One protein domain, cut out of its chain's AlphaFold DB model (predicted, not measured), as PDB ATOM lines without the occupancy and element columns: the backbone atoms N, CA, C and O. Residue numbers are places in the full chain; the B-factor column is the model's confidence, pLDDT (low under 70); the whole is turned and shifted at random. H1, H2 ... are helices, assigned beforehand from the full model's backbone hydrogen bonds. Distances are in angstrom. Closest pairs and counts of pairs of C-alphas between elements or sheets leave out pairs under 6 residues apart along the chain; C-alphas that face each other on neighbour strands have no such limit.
ATOM      1  N   CYS A  33       6.059  32.369   6.032       94.50
ATOM      2  CA  CYS A  33       6.436  33.761   5.803       94.50
ATOM      3  C   CYS A  33       5.255  34.533   5.180       94.50
ATOM      4  O   CYS A  33       4.847  34.197   4.064       94.50
ATOM      5  N   PRO A  34       4.726  35.595   5.817       94.62
ATOM      6  CA  PRO A  34       3.612  36.363   5.253       94.62
ATOM      7  C   PRO A  34       3.986  37.003   3.911       94.62
ATOM      8  O   PRO A  34       3.174  37.018   2.996       94.62
ATOM      9  N   PHE A  35       5.244  37.421   3.736       95.56
ATOM     10  CA  PHE A  35       5.744  37.957   2.466       95.56
ATOM     11  C   PHE A  35       5.828  36.909   1.346       95.56
ATOM     12  O   PHE A  35       6.018  37.292   0.201       95.56
ATOM     13  N   LYS A  36       5.716  35.608   1.646       94.81
ATOM     14  CA  LYS A  36       5.655  34.535   0.641       94.81
ATOM     15  C   LYS A  36       4.224  34.078   0.374       94.81
ATOM     16  O   LYS A  36       3.873  33.827  -0.776       94.81
ATOM     17  N   HIS A  37       3.444  33.888   1.437       92.88
ATOM     18  CA  HIS A  37       2.173  33.164   1.359       92.88
ATOM     19  C   HIS A  37       0.942  34.071   1.292       92.88
ATOM     20  O   HIS A  37      -0.122  33.599   0.902       92.88
ATOM     21  N   PHE A  38       1.042  35.352   1.663       94.00
ATOM     22  CA  PHE A  38      -0.090  36.266   1.515       94.00
ATOM     23  C   PHE A  38      -0.211  36.737   0.065       94.00
ATOM     24  O   PHE A  38       0.786  36.938  -0.628       94.00
ATOM     25  N   SER A  39      -1.449  36.962  -0.387       94.44
ATOM     26  CA  SER A  39      -1.681  37.725  -1.613       94.44
ATOM     27  C   SER A  39      -1.267  39.192  -1.408       94.44
ATOM     28  O   SER A  39      -1.213  39.656  -0.263       94.44
ATOM     29  N   PRO A  40      -1.007  39.960  -2.481       95.75
ATOM     30  CA  PRO A  40      -0.711  41.388  -2.368       95.75
ATOM     31  C   PRO A  40      -1.770  42.175  -1.583       95.75
ATOM     32  O   PRO A  40      -1.428  43.071  -0.810       95.75
ATOM     33  N   GLU A  41      -3.045  41.827  -1.745       96.75
ATOM     34  CA  GLU A  41      -4.175  42.464  -1.066       96.75
ATOM     35  C   GLU A  41      -4.161  42.143   0.431       96.75
ATOM     36  O   GLU A  41      -4.242  43.052   1.258       96.75
ATOM     37  N   ASN A  42      -3.967  40.867   0.786       95.56
ATOM     38  CA  ASN A  42      -3.876  40.432   2.180       95.56
ATOM     39  C   ASN A  42      -2.648  41.023   2.880       95.56
ATOM     40  O   ASN A  42      -2.739  41.435   4.034       95.56
ATOM     41  N   LEU A  43      -1.507  41.101   2.187       96.44
ATOM     42  CA  LEU A  43      -0.308  41.735   2.726       96.44
ATOM     43  C   LEU A  43      -0.525  43.235   2.936       96.44
ATOM     44  O   LEU A  43      -0.172  43.748   3.990       96.44
ATOM     45  N   THR A  44      -1.148  43.932   1.983       97.12
ATOM     46  CA  THR A  44      -1.471  45.362   2.125       97.12
ATOM     47  C   THR A  44      -2.380  45.614   3.324       97.12
ATOM     48  O   THR A  44      -2.110  46.514   4.120       97.12
ATOM     49  N   LEU A  45      -3.420  44.792   3.489       97.31
ATOM     50  CA  LEU A  45      -4.299  44.869   4.649       97.31
ATOM     51  C   LEU A  45      -3.511  44.643   5.944       97.31
ATOM     52  O   LEU A  45      -3.602  45.465   6.845       97.31
ATOM     53  N   ALA A  46      -2.683  43.597   6.008       96.50
ATOM     54  CA  ALA A  46      -1.877  43.286   7.187       96.50
ATOM     55  C   ALA A  46      -0.868  44.396   7.546       96.50
ATOM     56  O   ALA A  46      -0.663  44.678   8.727       96.50
ATOM     57  N   LEU A  47      -0.247  45.034   6.546       97.50
ATOM     58  CA  LEU A  47       0.657  46.176   6.736       97.50
ATOM     59  C   LEU A  47      -0.062  47.362   7.386       97.50
ATOM     60  O   LEU A  47       0.471  47.964   8.318       97.50
ATOM     61  N   SER A  48      -1.284  47.652   6.944       97.31
ATOM     62  CA  SER A  48      -2.116  48.705   7.526       97.31
ATOM     63  C   SER A  48      -2.608  48.330   8.931       97.31
ATOM     64  O   SER A  48      -2.402  49.082   9.878       97.31
ATOM     65  N   THR A  49      -3.195  47.141   9.110       96.94
ATOM     66  CA  THR A  49      -3.888  46.770  10.358       96.94
ATOM     67  C   THR A  49      -2.958  46.442  11.518       96.94
ATOM     68  O   THR A  49      -3.321  46.683  12.667       96.94
ATOM     69  N   HIS A  50      -1.793  45.846  11.253       95.25
ATOM     70  CA  HIS A  50      -0.900  45.359  12.310       95.25
ATOM     71  C   HIS A  50       0.331  46.233  12.525       95.25
ATOM     72  O   HIS A  50       0.886  46.222  13.622       95.25
ATOM     73  N   TYR A  51       0.763  46.966  11.498       95.31
ATOM     74  CA  TYR A  51       1.996  47.755  11.540       95.31
ATOM     75  C   TYR A  51       1.765  49.259  11.346       95.31
ATOM     76  O   TYR A  51       2.729  50.014  11.417       95.31
ATOM     77  N   ASP A  52       0.521  49.687  11.101       96.44
ATOM     78  CA  ASP A  52       0.152  51.079  10.808       96.44
ATOM     79  C   ASP A  52       0.911  51.680   9.602       96.44
ATOM     80  O   ASP A  52       1.127  52.888   9.479       96.44
ATOM     81  N   ILE A  53       1.327  50.826   8.658       96.88
ATOM     82  CA  ILE A  53       2.039  51.239   7.444       96.88
ATOM     83  C   ILE A  53       1.008  51.573   6.364       96.88
ATOM     84  O   ILE A  53       0.584  50.715   5.591       96.88
ATOM     85  N   ASN A  54       0.624  52.847   6.310       94.94
ATOM     86  CA  ASN A  54      -0.375  53.364   5.364       94.94
ATOM     87  C   ASN A  54       0.233  54.202   4.224       94.94
ATOM     88  O   ASN A  54      -0.452  54.550   3.259       94.94
ATOM     89  N   ASN A  55       1.523  54.542   4.313       96.12
ATOM     90  CA  ASN A  55       2.208  55.309   3.278       96.12
ATOM     91  C   ASN A  55       2.294  54.496   1.974       96.12
ATOM     92  O   ASN A  55       2.871  53.409   1.929       96.12
ATOM     93  N   ARG A  56       1.754  55.052   0.881       96.06
ATOM     94  CA  ARG A  56       1.686  54.369  -0.419       96.06
ATOM     95  C   ARG A  56       3.059  53.996  -0.983       96.06
ATOM     96  O   ARG A  56       3.170  52.946  -1.609       96.06
ATOM     97  N   ALA A  57       4.079  54.834  -0.812       96.81
ATOM     98  CA  ALA A  57       5.420  54.546  -1.316       96.81
ATOM     99  C   ALA A  57       6.046  53.360  -0.569       96.81
ATOM    100  O   ALA A  57       6.575  52.455  -1.211       96.81
ATOM    101  N   ASP A  58       5.894  53.321   0.757       96.81
ATOM    102  CA  ASP A  58       6.408  52.236   1.599       96.81
ATOM    103  C   ASP A  58       5.711  50.903   1.307       96.81
ATOM    104  O   ASP A  58       6.366  49.879   1.110       96.81
ATOM    105  N   VAL A  59       4.379  50.917   1.194       97.50
ATOM    106  CA  VAL A  59       3.600  49.729   0.815       97.50
ATOM    107  C   VAL A  59       4.033  49.215  -0.560       97.50
ATOM    108  O   VAL A  59       4.270  48.019  -0.725       97.50
ATOM    109  N   LEU A  60       4.188  50.100  -1.551       97.56
ATOM    110  CA  LEU A  60       4.638  49.705  -2.889       97.56
ATOM    111  C   LEU A  60       6.057  49.127  -2.880       97.56
ATOM    112  O   LEU A  60       6.311  48.158  -3.593       97.56
ATOM    113  N   GLU A  61       6.970  49.682  -2.085       97.31
ATOM    114  CA  GLU A  61       8.330  49.155  -1.932       97.31
ATOM    115  C   GLU A  61       8.314  47.725  -1.373       97.31
ATOM    116  O   GLU A  61       8.929  46.828  -1.956       97.31
ATOM    117  N   ILE A  62       7.539  47.482  -0.311       98.00
ATOM    118  CA  ILE A  62       7.387  46.157   0.308       98.00
ATOM    119  C   ILE A  62       6.763  45.159  -0.681       98.00
ATOM    120  O   ILE A  62       7.275  44.050  -0.856       98.00
ATOM    121  N   LEU A  63       5.692  45.551  -1.381       97.62
ATOM    122  CA  LEU A  63       5.034  44.706  -2.382       97.62
ATOM    123  C   LEU A  63       5.946  44.395  -3.575       97.62
ATOM    124  O   LEU A  63       5.908  43.286  -4.106       97.62
ATOM    125  N   ASN A  64       6.773  45.347  -4.007       97.94
ATOM    126  CA  ASN A  64       7.736  45.122  -5.083       97.94
ATOM    127  C   ASN A  64       8.840  44.151  -4.654       97.94
ATOM    128  O   ASN A  64       9.204  43.275  -5.437       97.94
ATOM    129  N   ALA A  65       9.334  44.254  -3.416       96.94
ATOM    130  CA  ALA A  65      10.290  43.294  -2.870       96.94
ATOM    131  C   ALA A  65       9.693  41.879  -2.810       96.94
ATOM    132  O   ALA A  65      10.338  40.928  -3.250       96.94
ATOM    133  N   MET A  66       8.438  41.742  -2.367       95.31
ATOM    134  CA  MET A  66       7.702  40.474  -2.409       95.31
ATOM    135  C   MET A  66       7.609  39.902  -3.830       95.31
ATOM    136  O   MET A  66       7.921  38.733  -4.032       95.31
ATOM    137  N   LYS A  67       7.202  40.710  -4.821       95.25
ATOM    138  CA  LYS A  67       7.062  40.272  -6.226       95.25
ATOM    139  C   LYS A  67       8.379  39.829  -6.865       95.25
ATOM    140  O   LYS A  67       8.358  39.104  -7.850       95.25
ATOM    141  N   GLN A  68       9.505  40.297  -6.335       96.69
ATOM    142  CA  GLN A  68      10.849  39.896  -6.752       96.69
ATOM    143  C   GLN A  68      11.400  38.726  -5.921       96.69
ATOM    144  O   GLN A  68      12.599  38.465  -5.973       96.69
ATOM    145  N   ASP A  69      10.562  38.076  -5.108       95.06
ATOM    146  CA  ASP A  69      10.936  37.013  -4.170       95.06
ATOM    147  C   ASP A  69      12.014  37.428  -3.144       95.06
ATOM    148  O   ASP A  69      12.690  36.601  -2.528       95.06
ATOM    149  N   LYS A  70      12.159  38.737  -2.896       95.12
ATOM    150  CA  LYS A  70      13.097  39.322  -1.925       95.12
ATOM    151  C   LYS A  70      12.437  39.475  -0.553       95.12
ATOM    152  O   LYS A  70      12.328  40.575  -0.012       95.12
ATOM    153  N   TYR A  71      12.001  38.362   0.034       95.75
ATOM    154  CA  TYR A  71      11.211  38.367   1.276       95.75
ATOM    155  C   TYR A  71      11.960  38.955   2.483       95.75
ATOM    156  O   TYR A  71      11.372  39.689   3.273       95.75
ATOM    157  N   HIS A  72      13.267  38.696   2.605       93.75
ATOM    158  CA  HIS A  72      14.099  39.277   3.667       93.75
ATOM    159  C   HIS A  72      14.164  40.806   3.570       93.75
ATOM    160  O   HIS A  72      14.085  41.495   4.584       93.75
ATOM    161  N   VAL A  73      14.231  41.350   2.349       95.00
ATOM    162  CA  VAL A  73      14.231  42.802   2.106       95.00
ATOM    163  C   VAL A  73      12.880  43.403   2.484       95.00
ATOM    164  O   VAL A  73      12.837  44.419   3.171       95.00
ATOM    165  N   ALA A  74      11.776  42.743   2.116       96.88
ATOM    166  CA  ALA A  74      10.430  43.161   2.509       96.88
ATOM    167  C   ALA A  74      10.270  43.204   4.042       96.88
ATOM    168  O   ALA A  74       9.813  44.205   4.592       96.88
ATOM    169  N   CYS A  75      10.717  42.155   4.742       96.69
ATOM    170  CA  CYS A  75      10.697  42.093   6.206       96.69
ATOM    171  C   CYS A  75      11.582  43.167   6.853       96.69
ATOM    172  O   CYS A  75      11.159  43.828   7.800       96.69
ATOM    173  N   THR A  76      12.780  43.386   6.305       96.69
ATOM    174  CA  THR A  76      13.707  44.429   6.771       96.69
ATOM    175  C   THR A  76      13.096  45.816   6.599       96.69
ATOM    176  O   THR A  76      13.182  46.637   7.505       96.69
ATOM    177  N   ARG A  77      12.392  46.072   5.493       97.31
ATOM    178  CA  ARG A  77      11.733  47.364   5.278       97.31
ATOM    179  C   ARG A  77      10.644  47.632   6.318       97.31
ATOM    180  O   ARG A  77      10.584  48.729   6.865       97.31
ATOM    181  N   VAL A  78       9.824  46.627   6.639       97.56
ATOM    182  CA  VAL A  78       8.822  46.725   7.719       97.56
ATOM    183  C   VAL A  78       9.493  46.987   9.068       97.56
ATOM    184  O   VAL A  78       9.033  47.849   9.818       97.56
ATOM    185  N   TYR A  79      10.598  46.298   9.362       97.00
ATOM    186  CA  TYR A  79      11.384  46.532  10.573       97.00
ATOM    187  C   TYR A  79      11.832  47.998  10.677       97.00
ATOM    188  O   TYR A  79      11.553  48.656  11.677       97.00
ATOM    189  N   GLU A  80      12.466  48.533   9.635       96.62
ATOM    190  CA  GLU A  80      12.966  49.912   9.619       96.62
ATOM    191  C   GLU A  80      11.857  50.945   9.829       96.62
ATOM    192  O   GLU A  80      12.027  51.878  10.609       96.62
ATOM    193  N   ILE A  81      10.707  50.772   9.168       97.12
ATOM    194  CA  ILE A  81       9.571  51.699   9.288       97.12
ATOM    195  C   ILE A  81       9.012  51.677  10.716       97.12
ATOM    196  O   ILE A  81       8.819  52.722  11.333       97.12
ATOM    197  N   THR A  82       8.793  50.482  11.265       96.38
ATOM    198  CA  THR A  82       8.169  50.299  12.589       96.38
ATOM    199  C   THR A  82       9.080  50.685  13.755       96.38
ATOM    200  O   THR A  82       8.591  50.900  14.864       96.38
ATOM    201  N   HIS A  83      10.389  50.803  13.514       96.06
ATOM    202  CA  HIS A  83      11.383  51.192  14.517       96.06
ATOM    203  C   HIS A  83      11.977  52.590  14.279       96.06
ATOM    204  O   HIS A  83      12.950  52.974  14.938       96.06
ATOM    205  N   ALA A  84      11.399  53.373  13.362       94.44
ATOM    206  CA  ALA A  84      11.894  54.704  13.019       94.44
ATOM    207  C   ALA A  84      11.904  55.659  14.227       94.44
ATOM    208  O   ALA A  84      12.862  56.407  14.424       94.44
ATOM    209  N   ALA A  85      10.887  55.581  15.095       92.88
ATOM    210  CA  ALA A  85      10.807  56.382  16.320       92.88
ATOM    211  C   ALA A  85      11.908  56.036  17.346       92.88
ATOM    212  O   ALA A  85      12.261  56.855  18.189       92.88
ATOM    213  N   GLN A  86      12.479  54.834  17.258       94.12
ATOM    214  CA  GLN A  86      13.575  54.341  18.090       94.12
ATOM    215  C   GLN A  86      14.951  54.639  17.466       94.12
ATOM    216  O   GLN A  86      15.973  54.198  17.995       94.12
ATOM    217  N   GLY A  87      14.988  55.398  16.365       92.50
ATOM    218  CA  GLY A  87      16.208  55.868  15.713       92.50
ATOM    219  C   GLY A  87      16.742  54.960  14.608       92.50
ATOM    220  O   GLY A  87      17.837  55.227  14.117       92.50
ATOM    221  N   VAL A  88      16.003  53.918  14.208       94.75
ATOM    222  CA  VAL A  88      16.368  53.088  13.052       94.75
ATOM    223  C   VAL A  88      16.092  53.868  11.774       94.75
ATOM    224  O   VAL A  88      14.979  54.338  11.546       94.75
ATOM    225  N   LYS A  89      17.107  54.018  10.930       94.44
ATOM    226  CA  LYS A  89      16.988  54.671   9.628       94.44
ATOM    227  C   LYS A  89      16.885  53.630   8.524       94.44
ATOM    228  O   LYS A  89      17.211  52.456   8.684       94.44
ATOM    229  N   ARG A  90      16.436  54.088   7.358       93.69
ATOM    230  CA  ARG A  90      16.453  53.270   6.147       93.69
ATOM    231  C   ARG A  90      17.887  52.853   5.823       93.69
ATOM    232  O   ARG A  90      18.755  53.716   5.727       93.69
ATOM    233  N   GLY A  91      18.094  51.562   5.595       92.62
ATOM    234  CA  GLY A  91      19.404  50.985   5.325       92.62
ATOM    235  C   GLY A  91      20.188  50.597   6.575       92.62
ATOM    236  O   GLY A  91      21.271  50.054   6.411       92.62
ATOM    237  N   ASP A  92      19.669  50.827   7.788       92.50
ATOM    238  CA  ASP A  92      20.297  50.321   9.017       92.50
ATOM    239  C   ASP A  92      19.982  48.833   9.242       92.50
ATOM    240  O   ASP A  92      20.751  48.135   9.911       92.50
ATOM    241  N   GLY A  93      18.852  48.349   8.710       91.75
ATOM    242  CA  GLY A  93      18.369  46.990   8.932       91.75
ATOM    243  C   GLY A  93      18.254  46.634  10.420       91.75
ATOM    244  O   GLY A  93      17.815  47.452  11.228       91.75
ATOM    245  N   VAL A  94      18.658  45.419  10.813       91.19
ATOM    246  CA  VAL A  94      18.731  45.024  12.240       91.19
ATOM    247  C   VAL A  94      19.991  45.542  12.949       91.19
ATOM    248  O   VAL A  94      20.118  45.402  14.167       91.19
ATOM    249  N   GLY A  95      20.883  46.217  12.226       88.62
ATOM    250  CA  GLY A  95      22.148  46.773  12.698       88.62
ATOM    251  C   GLY A  95      23.184  46.753  11.576       88.62
ATOM    252  O   GLY A  95      23.261  45.775  10.846       88.62
ATOM    253  N   GLU A  96      23.954  47.835  11.427       85.69
ATOM    254  CA  GLU A  96      25.053  47.947  10.445       85.69
ATOM    255  C   GLU A  96      24.659  47.643   8.982       85.69
ATOM    256  O   GLU A  96      25.499  47.304   8.154       85.69
ATOM    257  N   GLY A  97      23.374  47.792   8.644       89.25
ATOM    258  CA  GLY A  97      22.834  47.506   7.314       89.25
ATOM    259  C   GLY A  97      22.513  46.041   7.044       89.25
ATOM    260  O   GLY A  97      22.184  45.679   5.913       89.25
ATOM    261  N   GLU A  98      22.553  45.188   8.067       90.38
ATOM    262  CA  GLU A  98      22.183  43.786   7.929       90.38
ATOM    263  C   GLU A  98      20.673  43.604   7.753       90.38
ATOM    264  O   GLU A  98      19.846  44.131   8.502       90.38
ATOM    265  N   SER A  99      20.296  42.793   6.765       92.06
ATOM    266  CA  SER A  99      18.902  42.404   6.556       92.06
ATOM    267  C   SER A  99      18.438  41.384   7.598       92.06
ATOM    268  O   SER A  99      19.210  40.583   8.117       92.06
ATOM    269  N   VAL A 100      17.133  41.352   7.860       93.25
ATOM    270  CA  VAL A 100      16.506  40.342   8.719       93.25
ATOM    271  C   VAL A 100      16.595  38.959   8.057       93.25
ATOM    272  O   VAL A 100      15.906  38.707   7.069       93.25
ATOM    273  N   THR A 101      17.372  38.034   8.632       92.12
ATOM    274  CA  THR A 101      17.500  36.629   8.172       92.12
ATOM    275  C   THR A 101      16.916  35.592   9.140       92.12
ATOM    276  O   THR A 101      16.808  34.407   8.809       92.12
ATOM    277  N   HIS A 102      16.485  36.019  10.332       90.81
ATOM    278  CA  HIS A 102      15.913  35.136  11.347       90.81
ATOM    279  C   HIS A 102      14.792  35.844  12.140       90.81
ATOM    280  O   HIS A 102      14.998  36.956  12.624       90.81
ATOM    281  N   PRO A 103      13.625  35.213  12.403       92.69
ATOM    282  CA  PRO A 103      12.560  35.850  13.191       92.69
ATOM    283  C   PRO A 103      13.001  36.248  14.611       92.69
ATOM    284  O   PRO A 103      12.694  37.333  15.097       92.69
ATOM    285  N   ASN A 104      13.788  35.393  15.274       92.00
ATOM    286  CA  ASN A 104      14.394  35.720  16.565       92.00
ATOM    287  C   ASN A 104      15.334  36.936  16.533       92.00
ATOM    288  O   ASN A 104      15.340  37.664  17.522       92.00
ATOM    289  N   SER A 105      16.102  37.180  15.458       91.19
ATOM    290  CA  SER A 105      16.985  38.358  15.404       91.19
ATOM    291  C   SER A 105      16.172  39.646  15.299       91.19
ATOM    292  O   SER A 105      16.430  40.577  16.061       91.19
ATOM    293  N   TYR A 106      15.110  39.649  14.481       93.88
ATOM    294  CA  TYR A 106      14.105  40.720  14.468       93.88
ATOM    295  C   TYR A 106      13.585  40.977  15.887       93.88
ATOM    296  O   TYR A 106      13.718  42.076  16.419       93.88
ATOM    297  N   ALA A 107      13.035  39.946  16.543       94.31
ATOM    298  CA  ALA A 107      12.390  40.100  17.847       94.31
ATOM    299  C   ALA A 107      13.366  40.529  18.954       94.31
ATOM    300  O   ALA A 107      13.003  41.314  19.831       94.31
ATOM    301  N   MET A 108      14.595  40.011  18.942       93.31
ATOM    302  CA  MET A 108      15.642  40.396  19.885       93.31
ATOM    303  C   MET A 108      15.975  41.877  19.729       93.31
ATOM    304  O   MET A 108      15.894  42.623  20.706       93.31
ATOM    305  N   ARG A 109      16.249  42.319  18.499       94.12
ATOM    306  CA  ARG A 109      16.613  43.705  18.225       94.12
ATOM    307  C   ARG A 109      15.473  44.682  18.523       94.12
ATOM    308  O   ARG A 109      15.702  45.700  19.175       94.12
ATOM    309  N   SER A 110      14.238  44.336  18.159       94.31
ATOM    310  CA  SER A 110      13.048  45.116  18.520       94.31
ATOM    311  C   SER A 110      12.939  45.335  20.031       94.31
ATOM    312  O   SER A 110      12.687  46.449  20.492       94.31
ATOM    313  N   ARG A 111      13.178  44.286  20.831       95.00
ATOM    314  CA  ARG A 111      13.142  44.375  22.302       95.00
ATOM    315  C   ARG A 111      14.282  45.224  22.857       95.00
ATOM    316  O   ARG A 111      14.070  45.954  23.821       95.00
ATOM    317  N   GLU A 112      15.480  45.138  22.284       93.75
ATOM    318  CA  GLU A 112      16.607  45.991  22.677       93.75
ATOM    319  C   GLU A 112      16.309  47.475  22.447       93.75
ATOM    320  O   GLU A 112      16.567  48.298  23.327       93.75
ATOM    321  N   LEU A 113      15.740  47.814  21.289       93.50
ATOM    322  CA  LEU A 113      15.353  49.185  20.961       93.50
ATOM    323  C   LEU A 113      14.236  49.697  21.869       93.50
ATOM    324  O   LEU A 113      14.324  50.819  22.360       93.50
ATOM    325  N   ALA A 114      13.232  48.867  22.163       90.94
ATOM    326  CA  ALA A 114      12.161  49.225  23.091       90.94
ATOM    327  C   ALA A 114      12.696  49.550  24.498       90.94
ATOM    328  O   ALA A 114      12.290  50.544  25.097       90.94
ATOM    329  N   LYS A 115      13.662  48.770  25.007       90.19
ATOM    330  CA  LYS A 115      14.312  49.044  26.303       90.19
ATOM    331  C   LYS A 115      15.093  50.360  26.296       90.19
ATOM    332  O   LYS A 115      15.023  51.111  27.261       90.19
ATOM    333  N   LYS A 116      15.819  50.654  25.212       81.19
ATOM    334  CA  LYS A 116      16.598  51.898  25.063       81.19
ATOM    335  C   LYS A 116      15.703  53.133  24.899       81.19
ATOM    336  O   LYS A 116      16.045  54.198  25.406       81.19
ATOM    337  N   GLY A 117      14.558  52.989  24.231       62.38
ATOM    338  CA  GLY A 117      13.562  54.051  24.060       62.38
ATOM    339  C   GLY A 117      12.829  54.437  25.350       62.38
ATOM    340  O   GLY A 117      12.360  55.565  25.460       62.38
ATOM    341  N   GLY A 118      12.788  53.548  26.350       51.38
ATOM    342  CA  GLY A 118      12.213  53.825  27.673       51.38
ATOM    343  C   GLY A 118      13.069  54.712  28.588       51.38
ATOM    344  O   GLY A 118      12.596  55.089  29.652       51.38
TER     345      GLY A 118
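What this domain is: This is residues 33 to 118 of the 129 residues of an uncharacterized protein of Tulasnella calospora MUT 4182 (UniProt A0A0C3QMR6). H4 runs through the middle, with H3 folded back on it as a hairpin and H2 packed steeply on H3; tiny H1 caps H4's start, and H5, beyond a long loop, runs beside H4 with little contact. The printed part has 86 residues with five named helices, H1 to H5 in order, and no named strand: all helix. It is compact, radius of gyration of the C-alphas 12.4 A, spanning 35 by 23 by 19 A.

Where its parts are: H1 is residues 34 to 37, from C-alpha 34 at (3.612, 36.363, 5.253). H2 is 40 to 51, 15.5 A; H3 56 to 67, 16.2 A; H4 71 to 82, 16.7 A; H5 103 to 117, 21.2 A, ending at C-alpha 117 (13.562, 54.051, 24.060).

How they stand to each other: H1 touches H4 with H4's residues 71 to 75 alone, the closest C-alphas being Phe 35 and Tyr 71, 5.6 A. H2 and H3 touch at a steep tilt of 53 degrees, opposite ways, closest C-alphas Pro 40 and Leu 63, 6.6 A, through H3's residues 59 to 63 alone. H3 and H4, a hairpin, touch at Ile 62 and Ala 74, closest C-alphas 4.8 A. H4 and H5 are close but not clearly touching: C-alphas Tyr 79 and Tyr 106, the closest, 7.5 A. Every O i to N i+4 pair is within hydrogen-bond range in H2 to H5; H1 is too short.

The domain as a whole: C-alphas 68 and 118, the farthest apart, stand at 37.2 A. The printed part has no cut; H4 to H5 is a long link. Residues 117 to 118 are under 70 in pLDDT.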